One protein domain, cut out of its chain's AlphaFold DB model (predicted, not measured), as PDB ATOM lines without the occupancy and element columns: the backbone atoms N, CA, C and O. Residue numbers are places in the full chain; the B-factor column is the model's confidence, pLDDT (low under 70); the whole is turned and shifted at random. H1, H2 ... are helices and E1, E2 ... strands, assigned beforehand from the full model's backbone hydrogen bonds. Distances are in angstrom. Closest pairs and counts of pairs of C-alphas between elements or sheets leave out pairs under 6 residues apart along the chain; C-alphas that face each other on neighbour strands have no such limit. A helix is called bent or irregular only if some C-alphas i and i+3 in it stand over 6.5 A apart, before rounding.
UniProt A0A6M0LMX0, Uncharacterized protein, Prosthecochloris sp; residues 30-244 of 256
ATOM      1  N   THR A  30     207.918 257.034 222.639       94.75
ATOM      2  CA  THR A  30     209.061 256.250 222.173       94.75
ATOM      3  C   THR A  30     209.742 255.576 223.358       94.75
ATOM      4  O   THR A  30     210.140 256.234 224.323       94.75
ATOM      5  N   TYR A  31     209.861 254.255 223.295       97.00
ATOM      6  CA  TYR A  31     210.542 253.422 224.276       97.00
ATOM      7  C   TYR A  31     211.882 252.942 223.738       97.00
ATOM      8  O   TYR A  31     212.016 252.650 222.553       97.00
ATOM      9  N   TYR A  32     212.845 252.825 224.645       97.62
ATOM     10  CA  TYR A  32     214.184 252.318 224.378       97.62
ATOM     11  C   TYR A  32     214.386 251.064 225.220       97.62
ATOM     12  O   TYR A  32     214.275 251.106 226.452       97.62
ATOM     13  N   HIS A  33     214.641 249.942 224.557       98.06
ATOM     14  CA  HIS A  33     214.873 248.649 225.186       98.06
ATOM     15  C   HIS A  33     216.340 248.282 225.035       98.06
ATOM     16  O   HIS A  33     216.792 248.051 223.921       98.06
ATOM     17  N   VAL A  34     217.069 248.242 226.147       97.81
ATOM     18  CA  VAL A  34     218.488 247.889 226.163       97.81
ATOM     19  C   VAL A  34     218.635 246.465 226.682       97.81
ATOM     20  O   VAL A  34     218.283 246.196 227.833       97.81
ATOM     21  N   THR A  35     219.193 245.580 225.863       98.38
ATOM     22  CA  THR A  35     219.632 244.238 226.258       98.38
ATOM     23  C   THR A  35     221.151 244.221 226.296       98.38
ATOM     24  O   THR A  35     221.782 244.636 225.332       98.38
ATOM     25  N   LEU A  36     221.756 243.731 227.375       97.69
ATOM     26  CA  LEU A  36     223.205 243.560 227.470       97.69
ATOM     27  C   LEU A  36     223.558 242.138 227.882       97.69
ATOM     28  O   LEU A  36     222.852 241.538 228.693       97.69
ATOM     29  N   LYS A  37     224.693 241.653 227.382       97.44
ATOM     30  CA  LYS A  37     225.354 240.416 227.794       97.44
ATOM     31  C   LYS A  37     226.823 240.704 228.049       97.44
ATOM     32  O   LYS A  37     227.542 241.069 227.123       97.44
ATOM     33  N   ALA A  38     227.270 240.507 229.283       96.25
ATOM     34  CA  ALA A  38     228.681 240.553 229.642       96.25
ATOM     35  C   ALA A  38     229.248 239.134 229.701       96.25
ATOM     36  O   ALA A  38     228.639 238.262 230.318       96.25
ATOM     37  N   PHE A  39     230.417 238.911 229.107       94.44
ATOM     38  CA  PHE A  39     231.202 237.695 229.327       94.44
ATOM     39  C   PHE A  39     232.113 237.904 230.541       94.44
ATOM     40  O   PHE A  39     232.908 238.844 230.568       94.44
ATOM     41  N   LEU A  40     231.956 237.055 231.557       92.06
ATOM     42  CA  LEU A  40     232.637 237.167 232.851       92.06
ATOM     43  C   LEU A  40     234.011 236.501 232.858       92.06
ATOM     44  O   LEU A  40     234.882 236.890 233.638       92.06
ATOM     45  N   ASP A  41     234.196 235.503 231.998       88.44
ATOM     46  CA  ASP A  41     235.433 234.753 231.854       88.44
ATOM     47  C   ASP A  41     235.747 234.568 230.360       88.44
ATOM     48  O   ASP A  41     234.920 234.031 229.623       88.44
ATOM     49  N   PRO A  42     236.919 235.007 229.873       84.50
ATOM     50  CA  PRO A  42     237.289 234.816 228.473       84.50
ATOM     51  C   PRO A  42     237.499 233.341 228.093       84.50
ATOM     52  O   PRO A  42     237.477 233.023 226.906       84.50
ATOM     53  N   HIS A  43     237.704 232.447 229.066       87.06
ATOM     54  CA  HIS A  43     237.898 231.014 228.827       87.06
ATOM     55  C   HIS A  43     236.619 230.194 229.030       87.06
ATOM     56  O   HIS A  43     236.601 229.013 228.686       87.06
ATOM     57  N   ASP A  44     235.555 230.803 229.558       89.88
ATOM     58  CA  ASP A  44     234.272 230.149 229.790       89.88
ATOM     59  C   ASP A  44     233.119 231.028 229.291       89.88
ATOM     60  O   ASP A  44     232.639 231.938 229.965       89.88
ATOM     61  N   LEU A  45     232.632 230.711 228.089       89.44
ATOM     62  CA  LEU A  45     231.535 231.439 227.444       89.44
ATOM     63  C   LEU A  45     230.168 231.219 228.113       89.44
ATOM     64  O   LEU A  45     229.201 231.886 227.731       89.44
ATOM     65  N   SER A  46     230.069 230.290 229.070       91.88
ATOM     66  CA  SER A  46     228.869 230.095 229.888       91.88
ATOM     67  C   SER A  46     228.823 231.045 231.090       91.88
ATOM     68  O   SER A  46     227.731 231.370 231.561       91.88
ATOM     69  N   ALA A  47     229.979 231.564 231.522       95.12
ATOM     70  CA  ALA A  47     230.088 232.553 232.584       95.12
ATOM     71  C   ALA A  47     229.667 233.936 232.066       95.12
ATOM     72  O   ALA A  47     230.460 234.665 231.463       95.12
ATOM     73  N   VAL A  48     228.401 234.306 232.270       96.69
ATOM     74  CA  VAL A  48     227.824 235.521 231.676       96.69
ATOM     75  C   VAL A  48     226.891 236.271 232.624       96.69
ATOM     76  O   VAL A  48     226.242 235.690 233.494       96.69
ATOM     77  N   GLU A  49     226.764 237.577 232.404       97.44
ATOM     78  CA  GLU A  49     225.672 238.388 232.951       97.44
ATOM     79  C   GLU A  49     224.765 238.873 231.847       97.44
ATOM     80  O   GLU A  49     225.225 239.187 230.755       97.44
ATOM     81  N   TRP A  50     223.490 239.022 232.176       98.31
ATOM     82  CA  TRP A  50     222.508 239.660 231.324       98.31
ATOM     83  C   TRP A  50     221.823 240.805 232.056       98.31
ATOM     84  O   TRP A  50     221.545 240.711 233.253       98.31
ATOM     85  N   ALA A  51     221.508 241.870 231.327       98.31
ATOM     86  CA  ALA A  51     220.676 242.958 231.818       98.31
ATOM     87  C   ALA A  51     219.668 243.393 230.756       98.31
ATOM     88  O   ALA A  51     219.970 243.417 229.566       98.31
ATOM     89  N   TRP A  52     218.471 243.756 231.213       98.50
ATOM     90  CA  TRP A  52     217.381 244.258 230.382       98.50
ATOM     91  C   TRP A  52     216.870 245.546 230.997       98.50
ATOM     92  O   TRP A  52     216.505 245.568 232.176       98.50
ATOM     93  N   VAL A  53     216.807 246.611 230.210       98.38
ATOM     94  CA  VAL A  53     216.349 247.926 230.655       98.38
ATOM     95  C   VAL A  53     215.304 248.446 229.686       98.38
ATOM     96  O   VAL A  53     215.422 248.299 228.479       98.38
ATOM     97  N   THR A  54     214.242 249.044 230.213       98.50
ATOM     98  CA  THR A  54     213.282 249.808 229.418       98.50
ATOM     99  C   THR A  54     213.239 251.232 229.921       98.50
ATOM    100  O   THR A  54     213.037 251.474 231.117       98.50
ATOM    101  N   LEU A  55     213.387 252.157 228.985       98.12
ATOM    102  CA  LEU A  55     213.279 253.588 229.196       98.12
ATOM    103  C   LEU A  55     212.209 254.156 228.262       98.12
ATOM    104  O   LEU A  55     211.835 253.520 227.276       98.12
ATOM    105  N   VAL A  56     211.706 255.343 228.573       97.31
ATOM    106  CA  VAL A  56     210.776 256.083 227.716       97.31
ATOM    107  C   VAL A  56     211.280 257.506 227.534       97.31
ATOM    108  O   VAL A  56     211.671 258.142 228.511       97.31
ATOM    109  N   ALA A  57     211.274 258.004 226.301       95.50
ATOM    110  CA  ALA A  57     211.607 259.394 226.036       95.50
ATOM    111  C   ALA A  57     210.543 260.311 226.644       95.50
ATOM    112  O   ALA A  57     209.347 260.161 226.381       95.50
ATOM    113  N   ILE A  58     210.992 261.244 227.479       94.75
ATOM    114  CA  ILE A  58     210.183 262.339 228.004       94.75
ATOM    115  C   ILE A  58     210.901 263.647 227.661       94.75
ATOM    116  O   ILE A  58     212.080 263.782 228.009       94.75
ATOM    117  N   PRO A  59     210.224 264.608 227.009       92.69
ATOM    118  CA  PRO A  59     210.795 265.915 226.709       92.69
ATOM    119  C   PRO A  59     211.410 266.581 227.945       92.69
ATOM    120  O   PRO A  59     210.855 266.510 229.046       92.69
ATOM    121  N   LYS A  60     212.563 267.243 227.785       92.19
ATOM    122  CA  LYS A  60     213.258 267.861 228.927       92.19
ATOM    123  C   LYS A  60     212.418 268.925 229.630       92.19
ATOM    124  O   LYS A  60     212.500 269.016 230.848       92.19
ATOM    125  N   ASN A  61     211.588 269.674 228.910       92.19
ATOM    126  CA  ASN A  61     210.679 270.652 229.513       92.19
ATOM    127  C   ASN A  61     209.636 270.023 230.454       92.19
ATOM    128  O   ASN A  61     209.214 270.656 231.415       92.19
ATOM    129  N   GLU A  62     209.251 268.765 230.230       92.81
ATOM    130  CA  GLU A  62     208.395 268.020 231.155       92.81
ATOM    131  C   GLU A  62     209.174 267.437 232.343       92.81
ATOM    132  O   GLU A  62     208.594 267.232 233.411       92.81
ATOM    133  N   ALA A  63     210.461 267.127 232.161       93.06
ATOM    134  CA  ALA A  63     211.322 266.573 233.207       93.06
ATOM    135  C   ALA A  63     211.892 267.639 234.162       93.06
ATOM    136  O   ALA A  63     212.114 267.347 235.340       93.06
ATOM    137  N   TYR A  64     212.091 268.853 233.647       94.44
ATOM    138  CA  TYR A  64     212.710 270.008 234.300       94.44
ATOM    139  C   TYR A  64     211.865 271.271 234.040       94.44
ATOM    140  O   TYR A  64     212.246 272.133 233.242       94.44
ATOM    141  N   PRO A  65     210.656 271.359 234.627       94.50
ATOM    142  CA  PRO A  65     209.712 272.428 234.307       94.50
ATOM    143  C   PRO A  65     210.185 273.812 234.774       94.50
ATOM    144  O   PRO A  65     209.896 274.805 234.113       94.50
ATOM    145  N   GLU A  66     210.921 273.892 235.885       95.25
ATOM    146  CA  GLU A  66     211.439 275.161 236.410       95.25
ATOM    147  C   GLU A  66     212.553 275.712 235.511       95.25
ATOM    148  O   GLU A  66     212.544 276.886 235.142       95.25
ATOM    149  N   GLU A  67     213.471 274.849 235.081       95.12
ATOM    150  CA  GLU A  67     214.548 275.185 234.154       95.12
ATOM    151  C   GLU A  67     214.010 275.542 232.765       95.12
ATOM    152  O   GLU A  67     214.545 276.436 232.105       95.12
ATOM    153  N   ALA A  68     212.935 274.884 232.324       94.81
ATOM    154  CA  ALA A  68     212.253 275.229 231.084       94.81
ATOM    155  C   ALA A  68     211.616 276.623 231.152       94.81
ATOM    156  O   ALA A  68     211.854 277.430 230.256       94.81
ATOM    157  N   ALA A  69     210.894 276.938 232.233       95.69
ATOM    158  CA  ALA A  69     210.308 278.264 232.435       95.69
ATOM    159  C   ALA A  69     211.384 279.361 232.513       95.69
ATOM    160  O   ALA A  69     211.221 280.450 231.955       95.69
ATOM    161  N   LEU A  70     212.518 279.068 233.160       96.31
ATOM    162  CA  LEU A  70     213.661 279.974 233.193       96.31
ATOM    163  C   LEU A  70     214.222 280.206 231.785       96.31
ATOM    164  O   LEU A  70     214.409 281.355 231.393       96.31
ATOM    165  N   ALA A  71     214.455 279.147 231.007       94.12
ATOM    166  CA  ALA A  71     214.945 279.268 229.636       94.12
ATOM    167  C   ALA A  71     213.994 280.105 228.764       94.12
ATOM    168  O   ALA A  71     214.456 280.999 228.054       94.12
ATOM    169  N   GLU A  72     212.684 279.875 228.869       96.06
ATOM    170  CA  GLU A  72     211.653 280.650 228.169       96.06
ATOM    171  C   GLU A  72     211.691 282.137 228.547       96.06
ATOM    172  O   GLU A  72     211.596 282.996 227.669       96.06
ATOM    173  N   SER A  73     211.921 282.464 229.825       96.06
ATOM    174  CA  SER A  73     212.031 283.859 230.285       96.06
ATOM    175  C   SER A  73     213.197 284.633 229.652       96.06
ATOM    176  O   SER A  73     213.131 285.857 229.532       96.06
ATOM    177  N   TYR A  74     214.233 283.927 229.185       95.56
ATOM    178  CA  TYR A  74     215.375 284.485 228.453       95.56
ATOM    179  C   TYR A  74     215.262 284.319 226.924       95.56
ATOM    180  O   TYR A  74     216.231 284.560 226.207       95.56
ATOM    181  N   GLY A  75     214.095 283.913 226.409       93.94
ATOM    182  CA  GLY A  75     213.856 283.705 224.974       93.94
ATOM    183  C   GLY A  75     214.429 282.397 224.414       93.94
ATOM    184  O   GLY A  75     214.549 282.250 223.199       93.94
ATOM    185  N   GLY A  76     214.807 281.459 225.282       92.94
ATOM    186  CA  GLY A  76     215.294 280.129 224.927       92.94
ATOM    187  C   GLY A  76     214.236 279.034 225.083       92.94
ATOM    188  O   GLY A  76     213.073 279.284 225.379       92.94
ATOM    189  N   SER A  77     214.662 277.782 224.897       91.44
ATOM    190  CA  SER A  77     213.833 276.592 225.132       91.44
ATOM    191  C   SER A  77     214.707 275.416 225.557       91.44
ATOM    192  O   SER A  77     215.812 275.252 225.029       91.44
ATOM    193  N   LEU A  78     214.215 274.574 226.464       90.00
ATOM    194  CA  LEU A  78     214.923 273.369 226.887       90.00
ATOM    195  C   LEU A  78     214.624 272.207 225.920       90.00
ATOM    196  O   LEU A  78     213.560 271.595 225.975       90.00
ATOM    197  N   ARG A  79     215.570 271.924 225.014       89.38
ATOM    198  CA  ARG A  79     215.443 270.926 223.931       89.38
ATOM    199  C   ARG A  79     216.005 269.552 224.313       89.38
ATOM    200  O   ARG A  79     216.895 269.452 225.154       89.38
ATOM    201  N   GLY A  80     215.533 268.511 223.628       89.50
ATOM    202  CA  GLY A  80     215.952 267.117 223.827       89.50
ATOM    203  C   GLY A  80     215.026 266.347 224.770       89.50
ATOM    204  O   GLY A  80     213.985 266.856 225.197       89.50
ATOM    205  N   SER A  81     215.408 265.115 225.104       92.56
ATOM    206  CA  SER A  81     214.617 264.240 225.982       92.56
ATOM    207  C   SER A  81     215.466 263.581 227.061       92.56
ATOM    208  O   SER A  81     216.603 263.185 226.825       92.56
ATOM    209  N   VAL A  82     214.879 263.404 228.243       94.06
ATOM    210  CA  VAL A  82     215.384 262.471 229.255       94.06
ATOM    211  C   VAL A  82     214.816 261.091 228.951       94.06
ATOM    212  O   VAL A  82     213.626 260.957 228.656       94.06
ATOM    213  N   LEU A  83     215.632 260.046 229.071       96.25
ATOM    214  CA  LEU A  83     215.132 258.678 229.016       96.25
ATOM    215  C   LEU A  83     214.711 258.237 230.416       96.25
ATOM    216  O   LEU A  83     215.518 257.805 231.239       96.25
ATOM    217  N   ALA A  84     213.417 258.374 230.688       97.19
ATOM    218  CA  ALA A  84     212.834 258.061 231.977       97.19
ATOM    219  C   ALA A  84     212.786 256.547 232.214       97.19
ATOM    220  O   ALA A  84     212.324 255.774 231.372       97.19
ATOM    221  N   PHE A  85     213.214 256.119 233.396       98.12
ATOM    222  CA  PHE A  85     213.260 254.729 233.814       98.12
ATOM    223  C   PHE A  85     211.855 254.125 233.934       98.12
ATOM    224  O   PHE A  85     210.998 254.627 234.670       98.12
ATOM    225  N   VAL A  86     211.627 253.015 233.223       97.62
ATOM    226  CA  VAL A  86     210.374 252.245 233.277       97.62
ATOM    227  C   VAL A  86     210.550 251.006 234.145       97.62
ATOM    228  O   VAL A  86     209.761 250.765 235.059       97.62
ATOM    229  N   ARG A  87     211.557 250.189 233.823       97.88
ATOM    230  CA  ARG A  87     211.906 248.957 234.538       97.88
ATOM    231  C   ARG A  87     213.291 248.489 234.114       97.88
ATOM    232  O   ARG A  87     213.691 248.712 232.974       97.88
ATOM    233  N   ALA A  88     213.958 247.753 234.990       98.19
ATOM    234  CA  ALA A  88     215.168 247.028 234.648       98.19
ATOM    235  C   ALA A  88     215.284 245.747 235.464       98.19
ATOM    236  O   ALA A  88     214.629 245.592 236.497       98.19
ATOM    237  N   ALA A  89     216.084 244.817 234.964       98.31
ATOM    238  CA  ALA A  89     216.422 243.604 235.674       98.31
ATOM    239  C   ALA A  89     217.750 243.040 235.177       98.31
ATOM    240  O   ALA A  89     218.198 243.377 234.081       98.31
ATOM    241  N   ALA A  90     218.368 242.197 235.994       98.31
ATOM    242  CA  ALA A  90     219.631 241.559 235.674       98.31
ATOM    243  C   ALA A  90     219.688 240.131 236.207       98.31
ATOM    244  O   ALA A  90     219.060 239.781 237.212       98.31
ATOM    245  N   TRP A  91     220.505 239.340 235.531       98.19
ATOM    246  CA  TRP A  91     220.844 237.968 235.860       98.19
ATOM    247  C   TRP A  91     222.340 237.763 235.705       98.19
ATOM    248  O   TRP A  91     222.984 238.444 234.910       98.19
ATOM    249  N   ARG A  92     222.889 236.830 236.466       97.62
ATOM    250  CA  ARG A  92     224.237 236.304 236.271       97.62
ATOM    251  C   ARG A  92     224.175 234.791 236.363       97.62
ATOM    252  O   ARG A  92     223.405 234.285 237.185       97.62
ATOM    253  N   SER A  93     224.998 234.109 235.580       97.81
ATOM    254  CA  SER A  93     225.201 232.673 235.713       97.81
ATOM    255  C   SER A  93     225.912 232.345 237.028       97.81
ATOM    256  O   SER A  93     226.615 233.181 237.611       97.81
ATOM    257  N   GLU A  94     225.748 231.110 237.490       97.69
ATOM    258  CA  GLU A  94     226.715 230.515 238.409       97.69
ATOM    259  C   GLU A  94     228.086 230.455 237.722       97.69
ATOM    260  O   GLU A  94     228.170 230.280 236.503       97.69
ATOM    261  N   HIS A  95     229.160 230.635 238.488       97.50
ATOM    262  CA  HIS A  95     230.508 230.383 237.989       97.50
ATOM    263  C   HIS A  95     231.445 229.956 239.107       97.50
ATOM    264  O   HIS A  95     231.319 230.383 240.262       97.50
ATOM    265  N   ARG A  96     232.452 229.172 238.733       96.69
ATOM    266  CA  ARG A  96     233.555 228.791 239.605       96.69
ATOM    267  C   ARG A  96     234.831 228.634 238.798       96.69
ATOM    268  O   ARG A  96     234.869 227.892 237.828       96.69
ATOM    269  N   TYR A  97     235.902 229.246 239.280       95.12
ATOM    270  CA  TYR A  97     237.214 229.147 238.654       95.12
ATOM    271  C   TYR A  97     238.333 229.193 239.691       95.12
ATOM    272  O   TYR A  97     238.132 229.519 240.870       95.12
ATOM    273  N   THR A  98     239.530 228.826 239.245       95.06
ATOM    274  CA  THR A  98     240.750 228.857 240.043       95.06
ATOM    275  C   THR A  98     241.747 229.838 239.451       95.06
ATOM    276  O   THR A  98     241.857 230.000 238.240       95.06
ATOM    277  N   ILE A  99     242.476 230.522 240.328       93.88
ATOM    278  CA  ILE A  99     243.620 231.349 239.953       93.88
ATOM    279  C   ILE A  99     244.850 230.772 240.643       93.88
ATOM    280  O   ILE A  99     244.867 230.638 241.872       93.88
ATOM    281  N   GLU A 100     245.895 230.483 239.873       93.06
ATOM    282  CA  GLU A 100     247.201 230.140 240.426       93.06
ATOM    283  C   GLU A 100     247.801 231.347 241.160       93.06
ATOM    284  O   GLU A 100     247.955 232.445 240.617       93.06
ATOM    285  N   LYS A 101     248.135 231.155 242.434       92.31
ATOM    286  CA  LYS A 101     248.803 232.139 243.289       92.31
ATOM    287  C   LYS A 101     249.871 231.459 244.142       92.31
ATOM    288  O   LYS A 101     250.090 230.255 244.081       92.31
ATOM    289  N   ARG A 102     250.579 232.241 244.954       90.62
ATOM    290  CA  ARG A 102     251.514 231.717 245.956       90.62
ATOM    291  C   ARG A 102     250.996 231.988 247.357       90.62
ATOM    292  O   ARG A 102     250.563 233.104 247.637       90.62
ATOM    293  N   CYS A 103     251.090 231.000 248.242       90.44
ATOM    294  CA  CYS A 103     250.928 231.213 249.676       90.44
ATOM    295  C   CYS A 103     252.229 230.900 250.408       90.44
ATOM    296  O   CYS A 103     252.681 229.756 250.371       90.44
ATOM    297  N   LYS A 104     252.809 231.907 251.085       82.75
ATOM    298  CA  LYS A 104     254.069 231.775 251.845       82.75
ATOM    299  C   LYS A 104     255.129 230.987 251.044       82.75
ATOM    300  O   LYS A 104     255.651 229.984 251.516       82.75
ATOM    301  N   ASP A 105     255.316 231.388 249.785       87.88
ATOM    302  CA  ASP A 105     256.274 230.844 248.804       87.88
ATOM    303  C   ASP A 105     255.975 229.480 248.166       87.88
ATOM    304  O   ASP A 105     256.732 229.032 247.305       87.88
ATOM    305  N   ARG A 106     254.837 228.849 248.474       88.06
ATOM    306  CA  ARG A 106     254.390 227.626 247.782       88.06
ATOM    307  C   ARG A 106     253.333 227.938 246.721       88.06
ATOM    308  O   ARG A 106     252.460 228.770 246.997       88.06
ATOM    309  N   PRO A 107     253.368 227.289 245.539       89.94
ATOM    310  CA  PRO A 107     252.245 227.311 244.606       89.94
ATOM    311  C   PRO A 107     250.957 226.886 245.317       89.94
ATOM    312  O   PRO A 107     250.954 225.931 246.094       89.94
ATOM    313  N   ALA A 108     249.883 227.633 245.098       92.38
ATOM    314  CA  ALA A 108     248.579 227.397 245.691       92.38
ATOM    315  C   ALA A 108     247.480 227.917 244.759       92.38
ATOM    316  O   ALA A 108     247.682 228.858 243.998       92.38
ATOM    317  N   GLU A 109     246.285 227.359 244.868       94.00
ATOM    318  CA  GLU A 109     245.137 227.809 244.084       94.00
ATOM    319  C   GLU A 109     244.205 228.662 244.938       94.00
ATOM    320  O   GLU A 109     243.843 228.296 246.061       94.00
ATOM    321  N   MET A 110     243.795 229.804 244.396       95.62
ATOM    322  CA  MET A 110     242.676 230.581 244.910       95.62
ATOM    323  C   MET A 110     241.415 230.145 244.176       95.62
ATOM    324  O   MET A 110     241.303 230.354 242.971       95.62
ATOM    325  N   LYS A 111     240.469 229.555 244.903       96.38
ATOM    326  CA  LYS A 111     239.149 229.192 244.378       96.38
ATOM    327  C   LYS A 111     238.218 230.384 244.535       96.38
ATOM    328  O   LYS A 111     238.139 230.949 245.627       96.38
ATOM    329  N   ILE A 112     237.530 230.745 243.459       96.75
ATOM    330  CA  ILE A 112     236.566 231.841 243.421       96.75
ATOM    331  C   ILE A 112     235.257 231.302 242.856       96.75
ATOM    332  O   ILE A 112     235.273 230.605 241.842       96.75
ATOM    333  N   SER A 113     234.136 231.618 243.498       96.75
ATOM    334  CA  SER A 113     232.815 231.210 243.013       96.75
ATOM    335  C   SER A 113     231.718 232.201 243.375       96.75
ATOM    336  O   SER A 113     231.853 233.009 244.295       96.75
ATOM    337  N   TRP A 114     230.611 232.131 242.652       96.69
ATOM    338  CA  TRP A 114     229.356 232.788 242.996       96.69
ATOM    339  C   TRP A 114     228.196 231.983 242.430       96.69
ATOM    340  O   TRP A 114     228.327 231.352 241.382       96.69
ATOM    341  N   ASN A 115     227.053 232.055 243.102       96.44
ATOM    342  CA  ASN A 115     225.850 231.387 242.634       96.44
ATOM    343  C   ASN A 115     225.147 232.218 241.564       96.44
ATOM    344  O   ASN A 115     225.240 233.458 241.534       96.44
ATOM    345  N   GLU A 116     224.376 231.520 240.738       97.62
ATOM    346  CA  GLU A 116     223.394 232.141 239.865       97.62
ATOM    347  C   GLU A 116     222.493 233.075 240.684       97.62
ATOM    348  O   GLU A 116     222.036 232.735 241.779       97.62
ATOM    349  N   SER A 117     222.234 234.279 240.176       96.88
ATOM    350  CA  SER A 117     221.293 235.175 240.841       96.88
ATOM    351  C   SER A 117     220.567 236.078 239.863       96.88
ATOM    352  O   SER A 117     221.140 236.634 238.931       96.88
ATOM    353  N   TRP A 118     219.298 236.328 240.184       95.94
ATOM    354  CA  TRP A 118     218.433 237.295 239.516       95.94
ATOM    355  C   TRP A 118     218.091 238.469 240.439       95.94
ATOM    356  O   TRP A 118     217.900 238.258 241.641       95.94
ATOM    357  N   ASN A 119     217.920 239.685 239.907       95.12
ATOM    358  CA  ASN A 119     217.155 240.730 240.597       95.12
ATOM    359  C   ASN A 119     216.568 241.803 239.665       95.12
ATOM    360  O   ASN A 119     217.037 242.014 238.553       95.12
ATOM    361  N   ASP A 120     215.577 242.535 240.178       95.75
ATOM    362  CA  ASP A 120     214.973 243.705 239.520       95.75
ATOM    363  C   ASP A 120     215.484 245.037 240.127       95.75
ATOM    364  O   ASP A 120     215.097 246.121 239.698       95.75
ATOM    365  N   LYS A 121     216.376 244.983 241.133       94.31
ATOM    366  CA  LYS A 121     217.049 246.161 241.720       94.31
ATOM    367  C   LYS A 121     218.226 246.607 240.852       94.31
ATOM    368  O   LYS A 121     219.393 246.484 241.239       94.31
ATOM    369  N   VAL A 122     217.877 247.090 239.668       96.25
ATOM    370  CA  VAL A 122     218.790 247.599 238.651       96.25
ATOM    371  C   VAL A 122     218.424 249.043 238.347       96.25
ATOM    372  O   VAL A 122     217.257 249.349 238.110       96.25
ATOM    373  N   TYR A 123     219.419 249.920 238.359       96.62
ATOM    374  CA  TYR A 123     219.245 251.354 238.182       96.62
ATOM    375  C   TYR A 123     220.066 251.830 236.992       96.62
ATOM    376  O   TYR A 123     221.269 251.574 236.894       96.62
ATOM    377  N   ALA A 124     219.393 252.519 236.080       97.06
ATOM    378  CA  ALA A 124     219.979 253.024 234.854       97.06
ATOM    379  C   ALA A 124     219.363 254.372 234.490       97.06
ATOM    380  O   ALA A 124     218.231 254.676 234.871       97.06
ATOM    381  N   MET A 125     220.126 255.158 233.745       95.06
ATOM    382  CA  MET A 125     219.738 256.458 233.220       95.06
ATOM    383  C   MET A 125     220.112 256.545 231.744       95.06
ATOM    384  O   MET A 125     221.005 255.836 231.279       95.06
ATOM    385  N   GLY A 126     219.455 257.448 231.030       93.50
ATOM    386  CA  GLY A 126     219.855 257.821 229.687       93.50
ATOM    387  C   GLY A 126     219.283 259.168 229.271       93.50
ATOM    388  O   GLY A 126     218.453 259.749 229.978       93.50
ATOM    389  N   GLY A 127     219.721 259.644 228.116       93.19
ATOM    390  CA  GLY A 127     219.326 260.929 227.559       93.19
ATOM    391  C   GLY A 127     219.515 260.958 226.050       93.19
ATOM    392  O   GLY A 127     220.366 260.251 225.514       93.19
ATOM    393  N   LEU A 128     218.695 261.779 225.399       90.56
ATOM    394  CA  LEU A 128     218.855 262.217 224.014       90.56
ATOM    395  C   LEU A 128     219.220 263.698 224.100       90.56
ATOM    396  O   LEU A 128     218.354 264.584 224.050       90.56
ATOM    397  N   ASP A 129     220.481 263.943 224.454       78.19
ATOM    398  CA  ASP A 129     220.928 265.244 224.942       78.19
ATOM    399  C   ASP A 129     221.374 266.180 223.826       78.19
ATOM    400  O   ASP A 129     221.291 267.393 224.030       78.19
ATOM    401  N   ASN A 130     221.780 265.650 222.668       83.44
ATOM    402  CA  ASN A 130     222.122 266.451 221.504       83.44
ATOM    403  C   ASN A 130     220.840 266.922 220.791       83.44
ATOM    404  O   ASN A 130     220.178 266.151 220.100       83.44
ATOM    405  N   PRO A 131     220.459 268.207 220.903       74.31
ATOM    406  CA  PRO A 131     219.230 268.695 220.288       74.31
ATOM    407  C   PRO A 131     219.314 268.766 218.757       74.31
ATOM    408  O   PRO A 131     218.283 268.963 218.111       74.31
ATOM    409  N   ASN A 132     220.520 268.663 218.192       83.19
ATOM    410  CA  ASN A 132     220.768 268.653 216.754       83.19
ATOM    411  C   ASN A 132     220.843 267.228 216.194       83.19
ATOM    412  O   ASN A 132     220.800 267.076 214.979       83.19
ATOM    413  N   ASN A 133     220.933 266.222 217.067       84.44
ATOM    414  CA  ASN A 133     220.947 264.816 216.703       84.44
ATOM    415  C   ASN A 133     220.067 264.003 217.674       84.44
ATOM    416  O   ASN A 133     220.555 263.524 218.699       84.44
ATOM    417  N   PRO A 134     218.754 263.877 217.403       81.94
ATOM    418  CA  PRO A 134     217.833 263.146 218.276       81.94
ATOM    419  C   PRO A 134     218.080 261.628 218.296       81.94
ATOM    420  O   PRO A 134     217.497 260.936 219.136       81.94
ATOM    421  N   ASP A 135     218.921 261.130 217.390       88.00
ATOM    422  CA  ASP A 135     219.337 259.735 217.297       88.00
ATOM    423  C   ASP A 135     220.593 259.443 218.137       88.00
ATOM    424  O   ASP A 135     220.920 258.278 218.361       88.00
ATOM    425  N   GLU A 136     221.238 260.472 218.698       92.06
ATOM    426  CA  GLU A 136     222.340 260.325 219.653       92.06
ATOM    427  C   GLU A 136     221.810 259.918 221.038       92.06
ATOM    428  O   GLU A 136     221.092 260.653 221.727       92.06
ATOM    429  N   LEU A 137     222.189 258.714 221.455       94.00
ATOM    430  CA  LEU A 137     221.781 258.073 222.690       94.00
ATOM    431  C   LEU A 137     222.934 258.035 223.689       94.00
ATOM    432  O   LEU A 137     223.972 257.419 223.450       94.00
ATOM    433  N   HIS A 138     222.678 258.543 224.893       94.69
ATOM    434  CA  HIS A 138     223.485 258.231 226.068       94.69
ATOM    435  C   HIS A 138     222.730 257.281 226.986       94.69
ATOM    436  O   HIS A 138     221.567 257.510 227.328       94.69
ATOM    437  N   PHE A 139     223.407 256.238 227.455       95.94
ATOM    438  CA  PHE A 139     222.850 255.312 228.434       95.94
ATOM    439  C   PHE A 139     223.930 254.822 229.394       95.94
ATOM    440  O   PHE A 139     225.085 254.646 229.022       95.94
ATOM    441  N   GLY A 140     223.555 254.559 230.642       96.06
ATOM    442  CA  GLY A 140     224.430 253.852 231.560       96.06
ATOM    443  C   GLY A 140     223.771 253.472 232.872       96.06
ATOM    444  O   GLY A 140     222.717 253.982 233.260       96.06
ATOM    445  N   PHE A 141     224.433 252.567 233.577       97.19
ATOM    446  CA  PHE A 141     224.035 252.149 234.912       97.19
ATOM    447  C   PHE A 141     224.487 253.183 235.945       97.19
ATOM    448  O   PHE A 141     225.566 253.761 235.838       97.19
ATOM    449  N   THR A 142     223.655 253.452 236.953       95.88
ATOM    450  CA  THR A 142     223.936 254.530 237.909       95.88
ATOM    451  C   THR A 142     223.328 254.280 239.282       95.88
ATOM    452  O   THR A 142     222.330 253.585 239.411       95.88
ATOM    453  N   THR A 143     223.908 254.881 240.320       94.69
ATOM    454  CA  THR A 143     223.271 255.053 241.640       94.69
ATOM    455  C   THR A 143     222.820 256.493 241.887       94.69
ATOM    456  O   THR A 143     222.326 256.797 242.967       94.69
ATOM    457  N   ARG A 144     222.999 257.388 240.906       94.56
ATOM    458  CA  ARG A 144     222.528 258.778 240.965       94.56
ATOM    459  C   ARG A 144     221.001 258.841 240.827       94.56
ATOM    460  O   ARG A 144     220.400 257.855 240.392       94.56
ATOM    461  N   PRO A 145     220.376 259.992 241.140       95.88
ATOM    462  CA  PRO A 145     218.959 260.198 240.881       95.88
ATOM    463  C   PRO A 145     218.577 259.878 239.435       95.88
ATOM    464  O   PRO A 145     219.256 260.286 238.494       95.88
ATOM    465  N   ILE A 146     217.477 259.147 239.274       96.44
ATOM    466  CA  ILE A 146     216.911 258.760 237.983       96.44
ATOM    467  C   ILE A 146     215.509 259.341 237.841       96.44
ATOM    468  O   ILE A 146     214.735 259.380 238.802       96.44
ATOM    469  N   PHE A 147     215.162 259.770 236.632       97.25
ATOM    470  CA  PHE A 147     213.812 260.222 236.331       97.25
ATOM    471  C   PHE A 147     212.936 259.018 236.004       97.25
ATOM    472  O   PHE A 147     213.292 258.202 235.160       97.25
ATOM    473  N   LEU A 148     211.807 258.868 236.683       96.94
ATOM    474  CA  LEU A 148     210.891 257.749 236.489       96.94
ATOM    475  C   LEU A 148     209.805 258.091 235.464       96.94
ATOM    476  O   LEU A 148     209.392 259.242 235.336       96.94
ATOM    477  N   GLN A 149     209.240 257.070 234.809       95.19
ATOM    478  CA  GLN A 149     208.120 257.223 233.861       95.19
ATOM    479  C   GLN A 149     206.915 258.004 234.433       95.19
ATOM    480  O   GLN A 149     206.152 258.612 233.683       95.19
ATOM    481  N   ASN A 150     206.722 257.990 235.753       94.62
ATOM    482  CA  ASN A 150     205.662 258.737 236.437       94.62
ATOM    483  C   ASN A 150     206.008 260.219 236.693       94.62
ATOM    484  O   ASN A 150     205.327 260.861 237.491       94.62
ATOM    485  N   LYS A 151     207.047 260.740 236.030       92.81
ATOM    486  CA  LYS A 151     207.537 262.119 236.122       92.81
ATOM    487  C   LYS A 151     208.056 262.518 237.503       92.81
ATOM    488  O   LYS A 151     207.890 263.654 237.937       92.81
ATOM    489  N   ARG A 152     208.658 261.573 238.227       94.88
ATOM    490  CA  ARG A 152     209.284 261.834 239.529       94.88
ATOM    491  C   ARG A 152     210.752 261.467 239.497       94.88
ATOM    492  O   ARG A 152     211.121 260.428 238.958       94.88
ATOM    493  N   TRP A 153     211.561 262.288 240.149       95.12
ATOM    494  CA  TRP A 153     212.935 261.940 240.467       95.12
ATOM    495  C   TRP A 153     212.962 260.936 241.614       95.12
ATOM    496  O   TRP A 153     212.275 261.092 242.623       95.12
ATOM    497  N   PHE A 154     213.741 259.879 241.437       95.19
ATOM    498  CA  PHE A 154     213.987 258.871 242.450       95.19
ATOM    499  C   PHE A 154     215.483 258.773 242.690       95.19
ATOM    500  O   PHE A 154     216.234 258.507 241.757       95.19
ATOM    501  N   ASP A 155     215.902 258.960 243.938       95.94
ATOM    502  CA  ASP A 155     217.272 258.707 244.365       95.94
ATOM    503  C   ASP A 155     217.409 257.251 244.843       95.94
ATOM    504  O   ASP A 155     216.843 256.906 245.888       95.94
ATOM    505  N   PRO A 156     218.157 256.382 244.133       93.62
ATOM    506  CA  PRO A 156     218.430 255.022 244.586       93.62
ATOM    507  C   PRO A 156     219.041 254.960 245.991       93.62
ATOM    508  O   PRO A 156     218.702 254.055 246.756       93.62
ATOM    509  N   MET A 157     219.882 255.936 246.353       91.81
ATOM    510  CA  MET A 157     220.578 255.987 247.641       91.81
ATOM    511  C   MET A 157     219.652 256.344 248.812       91.81
ATOM    512  O   MET A 157     219.993 256.068 249.960       91.81
ATOM    513  N   SER A 158     218.458 256.884 248.541       89.44
ATOM    514  CA  SER A 158     217.457 257.199 249.572       89.44
ATOM    515  C   SER A 158     216.840 255.961 250.240       89.44
ATOM    516  O   SER A 158     216.139 256.081 251.245       89.44
ATOM    517  N   ARG A 159     217.068 254.758 249.692       80.25
ATOM    518  CA  ARG A 159     216.546 253.496 250.232       80.25
ATOM    519  C   ARG A 159     217.629 252.691 250.936       80.25
ATOM    520  O   ARG A 159     218.744 252.557 250.444       80.25
ATOM    521  N   SER A 160     217.253 252.034 252.032       80.25
ATOM    522  CA  SER A 160     218.115 251.048 252.679       80.25
ATOM    523  C   SER A 160     218.384 249.864 251.747       80.25
ATOM    524  O   SER A 160     217.466 249.227 251.219       80.25
ATOM    525  N   TYR A 161     219.663 249.547 251.576       82.38
ATOM    526  CA  TYR A 161     220.119 248.347 250.891       82.38
ATOM    527  C   TYR A 161     220.459 247.276 251.929       82.38
ATOM    528  O   TYR A 161     221.392 247.437 252.710       82.38
ATOM    529  N   ALA A 162     219.686 246.191 251.938       80.31
ATOM    530  CA  ALA A 162     219.989 244.996 252.713       80.31
ATOM    531  C   ALA A 162     220.561 243.927 251.777       80.31
ATOM    532  O   ALA A 162     219.955 243.621 250.745       80.31
ATOM    533  N   ALA A 163     221.706 243.365 252.156       80.81
ATOM    534  CA  ALA A 163     222.317 242.213 251.511       80.81
ATOM    535  C   ALA A 163     222.340 241.046 252.500       80.81
ATOM    536  O   ALA A 163     222.629 241.238 253.682       80.81
ATOM    537  N   LEU A 164     222.023 239.848 252.012       80.06
ATOM    538  CA  LEU A 164     222.174 238.632 252.801       80.06
ATOM    539  C   LEU A 164     223.663 238.285 252.880       80.06
ATOM    540  O   LEU A 164     224.350 238.254 251.860       80.06
ATOM    541  N   GLY A 165     224.150 238.084 254.103       83.38
ATOM    542  CA  GLY A 165     225.496 237.581 254.361       83.38
ATOM    543  C   GLY A 165     225.592 236.062 254.163       83.38
ATOM    544  O   GLY A 165     224.577 235.412 253.899       83.38
ATOM    545  N   PRO A 166     226.796 235.488 254.316       85.31
ATOM    546  CA  PRO A 166     227.002 234.053 254.188       85.31
ATOM    547  C   PRO A 166     226.236 233.305 255.286       85.31
ATOM    548  O   PRO A 166     226.231 233.716 256.452       85.31
ATOM    549  N   VAL A 167     225.578 232.208 254.909       82.31
ATOM    550  CA  VAL A 167     224.880 231.328 255.852       82.31
ATOM    551  C   VAL A 167     225.922 230.551 256.652       82.31
ATOM    552  O   VAL A 167     226.880 230.032 256.091       82.31
ATOM    553  N   ARG A 168     225.745 230.474 257.974       81.06
ATOM    554  CA  ARG A 168     226.613 229.682 258.852       81.06
ATOM    555  C   ARG A 168     225.937 228.357 259.169       81.06
ATOM    556  O   ARG A 168     224.860 228.362 259.761       81.06
ATOM    557  N   LEU A 169     226.578 227.258 258.792       77.25
ATOM    558  CA  LEU A 169     226.169 225.907 259.162       77.25
ATOM    559  C   LEU A 169     227.023 225.411 260.334       77.25
ATOM    560  O   LEU A 169     228.210 225.719 260.439       77.25
ATOM    561  N   GLU A 170     226.398 224.676 261.251       78.38
ATOM    562  CA  GLU A 170     227.084 224.100 262.406       78.38
ATOM    563  C   GLU A 170     228.131 223.073 261.944       78.38
ATOM    564  O   GLU A 170     227.833 222.188 261.148       78.38
ATOM    565  N   GLY A 171     229.373 223.209 262.421       77.00
ATOM    566  CA  GLY A 171     230.497 222.349 262.029       77.00
ATOM    567  C   GLY A 171     231.303 222.829 260.814       77.00
ATOM    568  O   GLY A 171     232.367 222.272 260.549       77.00
ATOM    569  N   GLU A 172     230.865 223.882 260.117       76.69
ATOM    570  CA  GLU A 172     231.607 224.479 259.001       76.69
ATOM    571  C   GLU A 172     232.426 225.702 259.437       76.69
ATOM    572  O   GLU A 172     232.055 226.457 260.341       76.69
ATOM    573  N   ALA A 173     233.570 225.918 258.780       76.12
ATOM    574  CA  ALA A 173     234.360 227.122 258.997       76.12
ATOM    575  C   ALA A 173     233.573 228.347 258.507       76.12
ATOM    576  O   ALA A 173     233.205 228.437 257.338       76.12
ATOM    577  N   ALA A 174     233.322 229.300 259.405       82.06
ATOM    578  CA  ALA A 174     232.576 230.502 259.061       82.06
ATOM    579  C   ALA A 174     233.341 231.359 258.040       82.06
ATOM    580  O   ALA A 174     234.514 231.683 258.241       82.06
ATOM    581  N   GLU A 175     232.652 231.788 256.984       90.19
ATOM    582  CA  GLU A 175     233.212 232.733 256.021       90.19
ATOM    583  C   GLU A 175     233.312 234.138 256.636       90.19
ATOM    584  O   GLU A 175     232.351 234.681 257.193       90.19
ATOM    585  N   GLU A 176     234.493 234.743 256.525       92.94
ATOM    586  CA  GLU A 176     234.715 236.141 256.895       92.94
ATOM    587  C   GLU A 176     234.039 237.062 255.868       92.94
ATOM    588  O   GLU A 176     234.170 236.857 254.664       92.94
ATOM    589  N   ILE A 177     233.347 238.114 256.307       92.75
ATOM    590  CA  ILE A 177     232.850 239.147 255.387       92.75
ATOM    591  C   ILE A 177     233.949 240.192 255.209       92.75
ATOM    592  O   ILE A 177     234.365 240.816 256.185       92.75
ATOM    593  N   ARG A 178     234.400 240.410 253.970       94.00
ATOM    594  CA  ARG A 178     235.400 241.433 253.644       94.00
ATOM    595  C   ARG A 178     234.835 242.547 252.774       94.00
ATOM    596  O   ARG A 178     234.105 242.320 251.810       94.00
ATOM    597  N   GLY A 179     235.258 243.768 253.094       89.62
ATOM    598  CA  GLY A 179     234.838 244.983 252.404       89.62
ATOM    599  C   GLY A 179     233.424 245.436 252.774       89.62
ATOM    600  O   GLY A 179     232.786 244.900 253.675       89.62
ATOM    601  N   ASN A 180     232.948 246.455 252.058       87.50
ATOM    602  CA  ASN A 180     231.644 247.063 252.305       87.50
ATOM    603  C   ASN A 180     230.605 246.552 251.309       87.50
ATOM    604  O   ASN A 180     230.845 246.529 250.098       87.50
ATOM    605  N   PHE A 181     229.425 246.231 251.828       91.38
ATOM    606  CA  PHE A 181     228.239 245.941 251.037       91.38
ATOM    607  C   PHE A 181     227.471 247.243 250.846       91.38
ATOM    608  O   PHE A 181     226.828 247.741 251.766       91.38
ATOM    609  N   ILE A 182     227.592 247.819 249.653       91.62
ATOM    610  CA  ILE A 182     227.000 249.116 249.314       91.62
ATOM    611  C   ILE A 182     225.957 248.956 248.217       91.62
ATOM    612  O   ILE A 182     225.992 247.985 247.459       91.62
ATOM    613  N   LEU A 183     225.060 249.931 248.091       93.56
ATOM    614  CA  LEU A 183     224.201 250.006 246.917       93.56
ATOM    615  C   LEU A 183     225.068 250.151 245.661       93.56
ATOM    616  O   LEU A 183     225.957 251.003 245.593       93.56
ATOM    617  N   ARG A 184     224.797 249.318 244.662       94.06
ATOM    618  CA  ARG A 184     225.417 249.381 243.336       94.06
ATOM    619  C   ARG A 184     224.357 249.671 242.276       94.06
ATOM    620  O   ARG A 184     223.167 249.590 242.571       94.06
ATOM    621  N   PRO A 185     224.744 249.997 241.037       95.38
ATOM    622  CA  PRO A 185     223.772 250.093 239.956       95.38
ATOM    623  C   PRO A 185     223.027 248.777 239.677       95.38
ATOM    624  O   PRO A 185     221.827 248.795 239.421       95.38
ATOM    625  N   VAL A 186     223.712 247.633 239.793       95.94
ATOM    626  CA  VAL A 186     223.125 246.287 239.679       95.94
ATOM    627  C   VAL A 186     223.287 245.558 241.009       95.94
ATOM    628  O   VAL A 186     224.408 245.349 241.473       95.94
ATOM    629  N   ASN A 187     222.174 245.162 241.633       94.81
ATOM    630  CA  ASN A 187     222.188 244.506 242.941       94.81
ATOM    631  C   ASN A 187     221.501 243.146 242.878       94.81
ATOM    632  O   ASN A 187     220.275 243.084 242.843       94.81
ATOM    633  N   TYR A 188     222.264 242.061 242.923       95.00
ATOM    634  CA  TYR A 188     221.731 240.697 242.930       95.00
ATOM    635  C   TYR A 188     221.063 240.324 244.267       95.00
ATOM    636  O   TYR A 188     221.299 240.974 245.287       95.00
ATOM    637  N   ARG A 189     220.178 239.314 244.247       93.62
ATOM    638  CA  ARG A 189     219.557 238.754 245.463       93.62
ATOM    639  C   ARG A 189     220.600 238.028 246.304       93.62
ATOM    640  O   ARG A 189     220.717 238.319 247.490       93.62
ATOM    641  N   ASP A 190     221.363 237.147 245.666       94.50
ATOM    642  CA  ASP A 190     222.626 236.661 246.202       94.50
ATOM    643  C   ASP A 190     223.730 237.603 245.711       94.50
ATOM    644  O   ASP A 190     224.082 237.634 244.532       94.50
ATOM    645  N   ALA A 191     224.232 238.434 246.619       93.81
ATOM    646  CA  ALA A 191     225.281 239.399 246.326       93.81
ATOM    647  C   ALA A 191     226.682 238.859 246.645       93.81
ATOM    648  O   ALA A 191     227.638 239.631 246.592       93.81
ATOM    649  N   LEU A 192     226.824 237.583 247.003       95.75
ATOM    650  CA  LEU A 192     228.076 237.033 247.498       95.75
ATOM    651  C   LEU A 192     228.974 236.571 246.350       95.75
ATOM    652  O   LEU A 192     228.526 236.039 245.330       95.75
ATOM    653  N   LYS A 193     230.269 236.824 246.531       96.56
ATOM    654  CA  LYS A 193     231.375 236.227 245.791       96.56
ATOM    655  C   LYS A 193     232.291 235.570 246.811       96.56
ATOM    656  O   LYS A 193     232.836 236.257 247.675       96.56
ATOM    657  N   HIS A 194     232.425 234.259 246.712       96.19
ATOM    658  CA  HIS A 194     233.135 233.422 247.661       96.19
ATOM    659  C   HIS A 194     234.581 233.237 247.231       96.19
ATOM    660  O   HIS A 194     234.885 233.083 246.045       96.19
ATOM    661  N   TYR A 195     235.464 233.212 248.220       96.31
ATOM    662  CA  TYR A 195     236.884 232.988 248.044       96.31
ATOM    663  C   TYR A 195     237.361 231.934 249.031       96.31
ATOM    664  O   TYR A 195     237.065 231.998 250.224       96.31
ATOM    665  N   ASN A 196     238.174 231.002 248.545       95.06
ATOM    666  CA  ASN A 196     238.937 230.089 249.382       95.06
ATOM    667  C   ASN A 196     240.399 230.120 248.938       95.06
ATOM    668  O   ASN A 196     240.723 229.803 247.790       95.06
ATOM    669  N   PHE A 197     241.279 230.536 249.845       94.56
ATOM    670  CA  PHE A 197     242.706 230.612 249.579       94.56
ATOM    671  C   PHE A 197     243.530 230.434 250.850       94.56
ATOM    672  O   PHE A 197     243.326 231.125 251.847       94.56
ATOM    673  N   CYS A 198     244.514 229.536 250.786       91.69
ATOM    674  CA  CYS A 198     245.471 229.274 251.859       91.69
ATOM    675  C   CYS A 198     244.826 229.032 253.240       91.69
ATOM    676  O   CYS A 198     245.213 229.637 254.241       91.69
ATOM    677  N   GLY A 199     243.802 228.174 253.272       88.06
ATOM    678  CA  GLY A 199     243.072 227.821 254.494       88.06
ATOM    679  C   GLY A 199     242.165 228.929 255.038       88.06
ATOM    680  O   GLY A 199     241.631 228.781 256.130       88.06
ATOM    681  N   LYS A 200     241.992 230.037 254.307       91.81
ATOM    682  CA  LYS A 200     241.060 231.115 254.651       91.81
ATOM    683  C   LYS A 200     239.886 231.125 253.685       91.81
ATOM    684  O   LYS A 200     240.083 230.980 252.478       91.81
ATOM    685  N   GLN A 201     238.699 231.376 254.223       94.19
ATOM    686  CA  GLN A 201     237.472 231.562 253.460       94.19
ATOM    687  C   GLN A 201     236.877 232.929 253.769       94.19
ATOM    688  O   GLN A 201     236.815 233.338 254.930       94.19
ATOM    689  N   TRP A 202     236.487 233.654 252.728       95.38
ATOM    690  CA  TRP A 202     235.813 234.935 252.882       95.38
ATOM    691  C   TRP A 202     234.863 235.196 251.725       95.38
ATOM    692  O   TRP A 202     235.009 234.637 250.637       95.38
ATOM    693  N   VAL A 203     233.925 236.102 251.962       96.19
ATOM    694  CA  VAL A 203     233.018 236.625 250.950       96.19
ATOM    695  C   VAL A 203     233.234 238.113 250.753       96.19
ATOM    696  O   VAL A 203     233.537 238.854 251.691       96.19
ATOM    697  N   GLU A 204     233.038 238.560 249.522       96.25
ATOM    698  CA  GLU A 204     232.942 239.973 249.171       96.25
ATOM    699  C   GLU A 204     231.630 240.226 248.435       96.25
ATOM    700  O   GLU A 204     231.026 239.310 247.868       96.25
ATOM    701  N   GLN A 205     231.205 241.490 248.392       95.50
ATOM    702  CA  GLN A 205     230.100 241.873 247.529       95.50
ATOM    703  C   GLN A 205     230.521 241.706 246.066       95.50
ATOM    704  O   GLN A 205     231.447 242.367 245.582       95.50
ATOM    705  N   TYR A 206     229.792 240.863 245.351       95.38
ATOM    706  CA  TYR A 206     229.950 240.682 243.929       95.38
ATOM    707  C   TYR A 206     229.742 242.000 243.174       95.38
ATOM    708  O   TYR A 206     228.826 242.782 243.453       95.38
ATOM    709  N   ARG A 207     230.609 242.249 242.193       94.38
ATOM    710  CA  ARG A 207     230.598 243.465 241.383       94.38
ATOM    711  C   ARG A 207     230.213 243.094 239.959       94.38
ATOM    712  O   ARG A 207     231.039 242.538 239.253       94.38
ATOM    713  N   SER A 208     228.988 243.442 239.563       95.50
ATOM    714  CA  SER A 208     228.543 243.308 238.170       95.50
ATOM    715  C   SER A 208     229.486 244.021 237.205       95.50
ATOM    716  O   SER A 208     230.009 245.105 237.510       95.50
ATOM    717  N   GLU A 209     229.646 243.436 236.020       93.69
ATOM    718  CA  GLU A 209     230.419 244.021 234.928       93.69
ATOM    719  C   GLU A 209     229.781 245.314 234.407       93.69
ATOM    720  O   GLU A 209     230.495 246.231 233.989       93.69
ATOM    721  N   PHE A 210     228.460 245.444 234.563       94.75
ATOM    722  CA  PHE A 210     227.667 246.603 234.158       94.75
ATOM    723  C   PHE A 210     227.831 247.838 235.054       94.75
ATOM    724  O   PHE A 210     227.407 248.923 234.668       94.75
ATOM    725  N   ASN A 211     228.463 247.733 236.231       89.62
ATOM    726  CA  ASN A 211     228.552 248.839 237.204       89.62
ATOM    727  C   ASN A 211     229.173 250.139 236.662       89.62
ATOM    728  O   ASN A 211     228.931 251.204 237.223       89.62
ATOM    729  N   HIS A 212     230.002 250.043 235.624       81.81
ATOM    730  CA  HIS A 212     230.661 251.179 234.973       81.81
ATOM    731  C   HIS A 212     230.346 251.238 233.478       81.81
ATOM    732  O   HIS A 212     231.074 251.873 232.719       81.81
ATOM    733  N   PHE A 213     229.314 250.516 233.042       92.12
ATOM    734  CA  PHE A 213     228.933 250.503 231.646       92.12
ATOM    735  C   PHE A 213     228.175 251.787 231.311       92.12
ATOM    736  O   PHE A 213     227.129 252.085 231.897       92.12
ATOM    737  N   HIS A 214     228.725 252.508 230.343       92.00
ATOM    738  CA  HIS A 214     228.128 253.665 229.705       92.00
ATOM    739  C   HIS A 214     228.297 253.488 228.201       92.00
ATOM    740  O   HIS A 214     229.380 253.110 227.754       92.00
ATOM    741  N   LEU A 215     227.242 253.760 227.446       91.19
ATOM    742  CA  LEU A 215     227.288 253.837 225.996       91.19
ATOM    743  C   LEU A 215     226.961 255.258 225.553       91.19
ATOM    744  O   LEU A 215     226.191 255.977 226.202       91.19
ATOM    745  N   HIS A 216     227.578 255.621 224.443       93.25
ATOM    746  CA  HIS A 216     227.252 256.774 223.634       93.25
ATOM    747  C   HIS A 216     227.253 256.255 222.199       93.25
ATOM    748  O   HIS A 216     228.311 255.918 221.680       93.25
ATOM    749  N   GLU A 217     226.066 256.114 221.626       92.75
ATOM    750  CA  GLU A 217     225.854 255.545 220.296       92.75
ATOM    751  C   GLU A 217     224.824 256.388 219.544       92.75
ATOM    752  O   GLU A 217     224.088 257.165 220.150       92.75
ATOM    753  N   GLU A 218     224.757 256.207 218.235       93.06
ATOM    754  CA  GLU A 218     223.838 256.908 217.343       93.06
ATOM    755  C   GLU A 218     223.064 255.871 216.525       93.06
ATOM    756  O   GLU A 218     223.646 254.884 216.068       93.06
ATOM    757  N   PHE A 219     221.751 256.055 216.368       91.94
ATOM    758  CA  PHE A 219     220.985 255.236 215.426       91.94
ATOM    759  C   PHE A 219     221.310 255.672 213.998       91.94
ATOM    760  O   PHE A 219     221.349 256.863 213.707       91.94
ATOM    761  N   TYR A 220     221.502 254.709 213.099       88.75
ATOM    762  CA  TYR A 220     221.576 255.017 211.673       88.75
ATOM    763  C   TYR A 220     220.233 255.550 211.158       88.75
ATOM    764  O   TYR A 220     219.175 255.216 211.700       88.75
ATOM    765  N   ASP A 221     220.281 256.348 210.089       82.81
ATOM    766  CA  ASP A 221     219.091 256.884 209.423       82.81
ATOM    767  C   ASP A 221     218.084 255.764 209.111       82.81
ATOM    768  O   ASP A 221     218.439 254.722 208.556       82.81
ATOM    769  N   ASP A 222     216.822 255.990 209.485       80.81
ATOM    770  CA  ASP A 222     215.699 255.050 209.350       80.81
ATOM    771  C   ASP A 222     215.841 253.707 210.105       80.81
ATOM    772  O   ASP A 222     214.957 252.847 210.010       80.81
ATOM    773  N   ASP A 223     216.884 253.534 210.922       89.56
ATOM    774  CA  ASP A 223     217.059 252.369 211.788       89.56
ATOM    775  C   ASP A 223     216.385 252.577 213.161       89.56
ATOM    776  O   ASP A 223     216.162 253.684 213.662       89.56
ATOM    777  N   ASN A 224     216.005 251.472 213.786       93.62
ATOM    778  CA  ASN A 224     215.485 251.428 215.148       93.62
ATOM    779  C   ASN A 224     216.274 250.465 216.034       93.62
ATOM    780  O   ASN A 224     215.869 250.226 217.176       93.62
ATOM    781  N   GLU A 225     217.379 249.925 215.531       95.69
ATOM    782  CA  GLU A 225     218.249 249.012 216.243       95.69
ATOM    783  C   GLU A 225     219.690 249.526 216.284       95.69
ATOM    784  O   GLU A 225     220.240 250.019 215.309       95.69
ATOM    785  N   ILE A 226     220.317 249.378 217.446       95.81
ATOM    786  CA  ILE A 226     221.770 249.419 217.594       95.81
ATOM    787  C   ILE A 226     222.170 248.044 218.102       95.81
ATOM    788  O   ILE A 226     221.705 247.637 219.166       95.81
ATOM    789  N   PHE A 227     223.041 247.344 217.383       95.81
ATOM    790  CA  PHE A 227     223.615 246.075 217.823       95.81
ATOM    791  C   PHE A 227     225.137 246.143 217.729       95.81
ATOM    792  O   PHE A 227     225.698 246.222 216.637       95.81
ATOM    793  N   ASN A 228     225.815 246.158 218.876       94.88
ATOM    794  CA  ASN A 228     227.251 246.427 218.927       94.88
ATOM    795  C   ASN A 228     227.898 245.795 220.178       94.88
ATOM    796  O   ASN A 228     227.247 245.121 220.984       94.88
ATOM    797  N   GLN A 229     229.211 245.962 220.330       93.56
ATOM    798  CA  GLN A 229     229.986 245.418 221.439       93.56
ATOM    799  C   GLN A 229     231.083 246.376 221.912       93.56
ATOM    800  O   GLN A 229     231.628 247.168 221.147       93.56
ATOM    801  N   THR A 230     231.463 246.269 223.183       89.94
ATOM    802  CA  THR A 230     232.580 247.043 223.733       89.94
ATOM    803  C   THR A 230     233.931 246.503 223.270       89.94
ATOM    804  O   THR A 230     234.182 245.296 223.281       89.94
ATOM    805  N   ILE A 231     234.846 247.415 222.937       74.69
ATOM    806  CA  ILE A 231     236.244 247.104 222.617       74.69
ATOM    807  C   ILE A 231     237.086 247.320 223.882       74.69
ATOM    808  O   ILE A 231     237.100 248.411 224.448       74.69
ATOM    809  N   GLY A 232     237.791 246.287 224.352       69.94
ATOM    810  CA  GLY A 232     238.691 246.388 225.506       69.94
ATOM    811  C   GLY A 232     238.640 245.174 226.432       69.94
ATOM    812  O   GLY A 232     238.303 244.076 226.012       69.94
ATOM    813  N   LYS A 233     238.996 245.377 227.709       65.31
ATOM    814  CA  LYS A 233     239.103 244.292 228.708       65.31
ATOM    815  C   LYS A 233     237.766 243.660 229.103       65.31
ATOM    816  O   LYS A 233     237.764 242.554 229.627       65.31
ATOM    817  N   LYS A 234     236.661 244.383 228.928       77.88
ATOM    818  CA  LYS A 234     235.314 243.896 229.225       77.88
ATOM    819  C   LYS A 234     234.611 243.651 227.903       77.88
ATOM    820  O   LYS A 234     234.488 244.582 227.109       77.88
ATOM    821  N   HIS A 235     234.169 242.420 227.684       89.00
ATOM    822  CA  HIS A 235     233.421 242.036 226.494       89.00
ATOM    823  C   HIS A 235     231.933 242.077 226.819       89.00
ATOM    824  O   HIS A 235     231.399 241.165 227.453       89.00
ATOM    825  N   ILE A 236     231.283 243.170 226.425       94.62
ATOM    826  CA  ILE A 236     229.845 243.366 226.578       94.62
ATOM    827  C   ILE A 236     229.253 243.526 225.185       94.62
ATOM    828  O   ILE A 236     229.608 244.462 224.474       94.62
ATOM    829  N   VAL A 237     228.355 242.618 224.820       95.75
ATOM    830  CA  VAL A 237     227.495 242.747 223.639       95.75
ATOM    831  C   VAL A 237     226.206 243.411 224.091       95.75
ATOM    832  O   VAL A 237     225.689 243.086 225.164       95.75
ATOM    833  N   TYR A 238     225.695 244.349 223.307       96.75
ATOM    834  CA  TYR A 238     224.467 245.045 223.639       96.75
ATOM    835  C   TYR A 238     223.614 245.320 222.402       96.75
ATOM    836  O   TYR A 238     224.113 245.495 221.292       96.75
ATOM    837  N   GLN A 239     222.309 245.369 222.640       97.62
ATOM    838  CA  GLN A 239     221.280 245.697 221.672       97.62
ATOM    839  C   GLN A 239     220.419 246.818 222.248       97.62
ATOM    840  O   GLN A 239     219.975 246.719 223.396       97.62
ATOM    841  N   VAL A 240     220.152 247.859 221.468       97.38
ATOM    842  CA  VAL A 240     219.170 248.892 221.796       97.38
ATOM    843  C   VAL A 240     218.088 248.897 220.731       97.38
ATOM    844  O   VAL A 240     218.390 249.087 219.562       97.38
ATOM    845  N   LEU A 241     216.831 248.723 221.138       96.88
ATOM    846  CA  LEU A 241     215.674 248.792 220.247       96.88
ATOM    847  C   LEU A 241     214.801 249.997 220.587       96.88
ATOM    848  O   LEU A 241     214.360 250.146 221.733       96.88
ATOM    849  N   ARG A 242     214.500 250.817 219.581       94.69
ATOM    850  CA  ARG A 242     213.542 251.920 219.650       94.69
ATOM    851  C   ARG A 242     212.171 251.437 219.181       94.69
ATOM    852  O   ARG A 242     212.021 250.962 218.063       94.69
ATOM    853  N   THR A 243     211.150 251.530 220.031       94.94
ATOM    854  CA  THR A 243     209.795 251.069 219.676       94.94
ATOM    855  C   THR A 243     208.706 251.984 220.233       94.94
ATOM    856  O   THR A 243     208.937 252.776 221.141       94.94
ATOM    857  N   SER A 244     207.479 251.853 219.728       94.69
ATOM    858  CA  SER A 244     206.285 252.486 220.317       94.69
ATOM    859  C   SER A 244     205.673 251.669 221.467       94.69
ATOM    860  O   SER A 244     204.723 252.104 222.125       94.69
TER     861      SER A 244
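Overview. This is residues 30 to 244 of the 256 residues of an uncharacterized protein of Prosthecochloris sp (UniProt A0A6M0LMX0). A strongly twisted nine-strand sheet curls round into a loose, incompletely closed barrel, with E11 coming near E12 without pairing and short H3 between E1 and E8. At one end of the long axis E3 runs on into a smaller twisted sheet, at the other are H1 and H2, and residues 142 to 191, with no named element, run out along one side and back. The printed part has 215 residues with three named helices and thirteen named strands, in the order E1 E2 H1 H2 E3 to E10 H3 E11 E12 E13. It is mostly strand; the larger sheet is branched, with antiparallel pairs, and the smaller has the order E4 E5 E9 E10, all antiparallel. The whole is loose, with a radius of gyration of the C-alphas of 21.1 A and spans of 72 by 36 by 30 A.

Arrangement. E1, residues 31 to 41, and E2, residues 44 to 59, form a hairpin, with N 36 and O 51 2.8 A apart, within hydrogen-bond range, as are the N and O pairs below. H1, residues 60 to 63, stands only just at the branched sheet's level, at a height of 3.6 A. It touches H2, residues 65 to 73, only at the corner and only just, with 3 pairs of C-alphas within 8 A, the closest Asn 61 and Ala 68 at 5.1 A. E3, residues 81 to 92, has E2 on one side, N 52 to O 89 2.9 A. On its other side are E6, residues 117 to 119, N 90 to O 119 2.9 A, and E7, residues 124 to 128, N 83 to O 126 3.0 A. E3 runs on at 74 degrees into E4, residues 95 to 103, which forms a hairpin with E5, residues 106 to 114, N 99 to O 110 2.9 A. E5 neighbours E9, residues 192 to 197, N 111 to O 196 2.9 A; E9 forms a hairpin with E10, residues 200 to 205, N 195 to O 202 2.8 A. E7 forms a hairpin with E8, residues 136 to 141, N 127 to O 138 2.9 A; E8 neighbours E11, residues 214 to 218, N 137 to O 217 2.8 A. E12, residues 225 to 229, and E13, residues 235 to 243, form a hairpin, N 228 to O 238 3.0 A; E13 neighbours E1, N 35 to O 239 2.8 A. H3, residues 209 to 212, is irregular, its end C-alphas 7.2 A apart, and is on the branched sheet at a height of 5.9 A. Every O i to N i+4 pair is within range in H2; H1 and H3 are too short for one.

Along the chain. E1 begins at C-alpha 31, (210.542, 253.422, 224.276), and E13 ends at C-alpha 243, (209.795, 251.069, 219.676). E2 is 42.9 A long, E1 32.0 A and E3 31.3 A.

Size, cuts and confidence. The C-alphas farthest apart, of Gly 75 and Gly 171, are 73.6 A apart. The printed part has no cut; the link from E8 to E9 is long, at 50 residues. Residues 232 to 233 are under pLDDT 70.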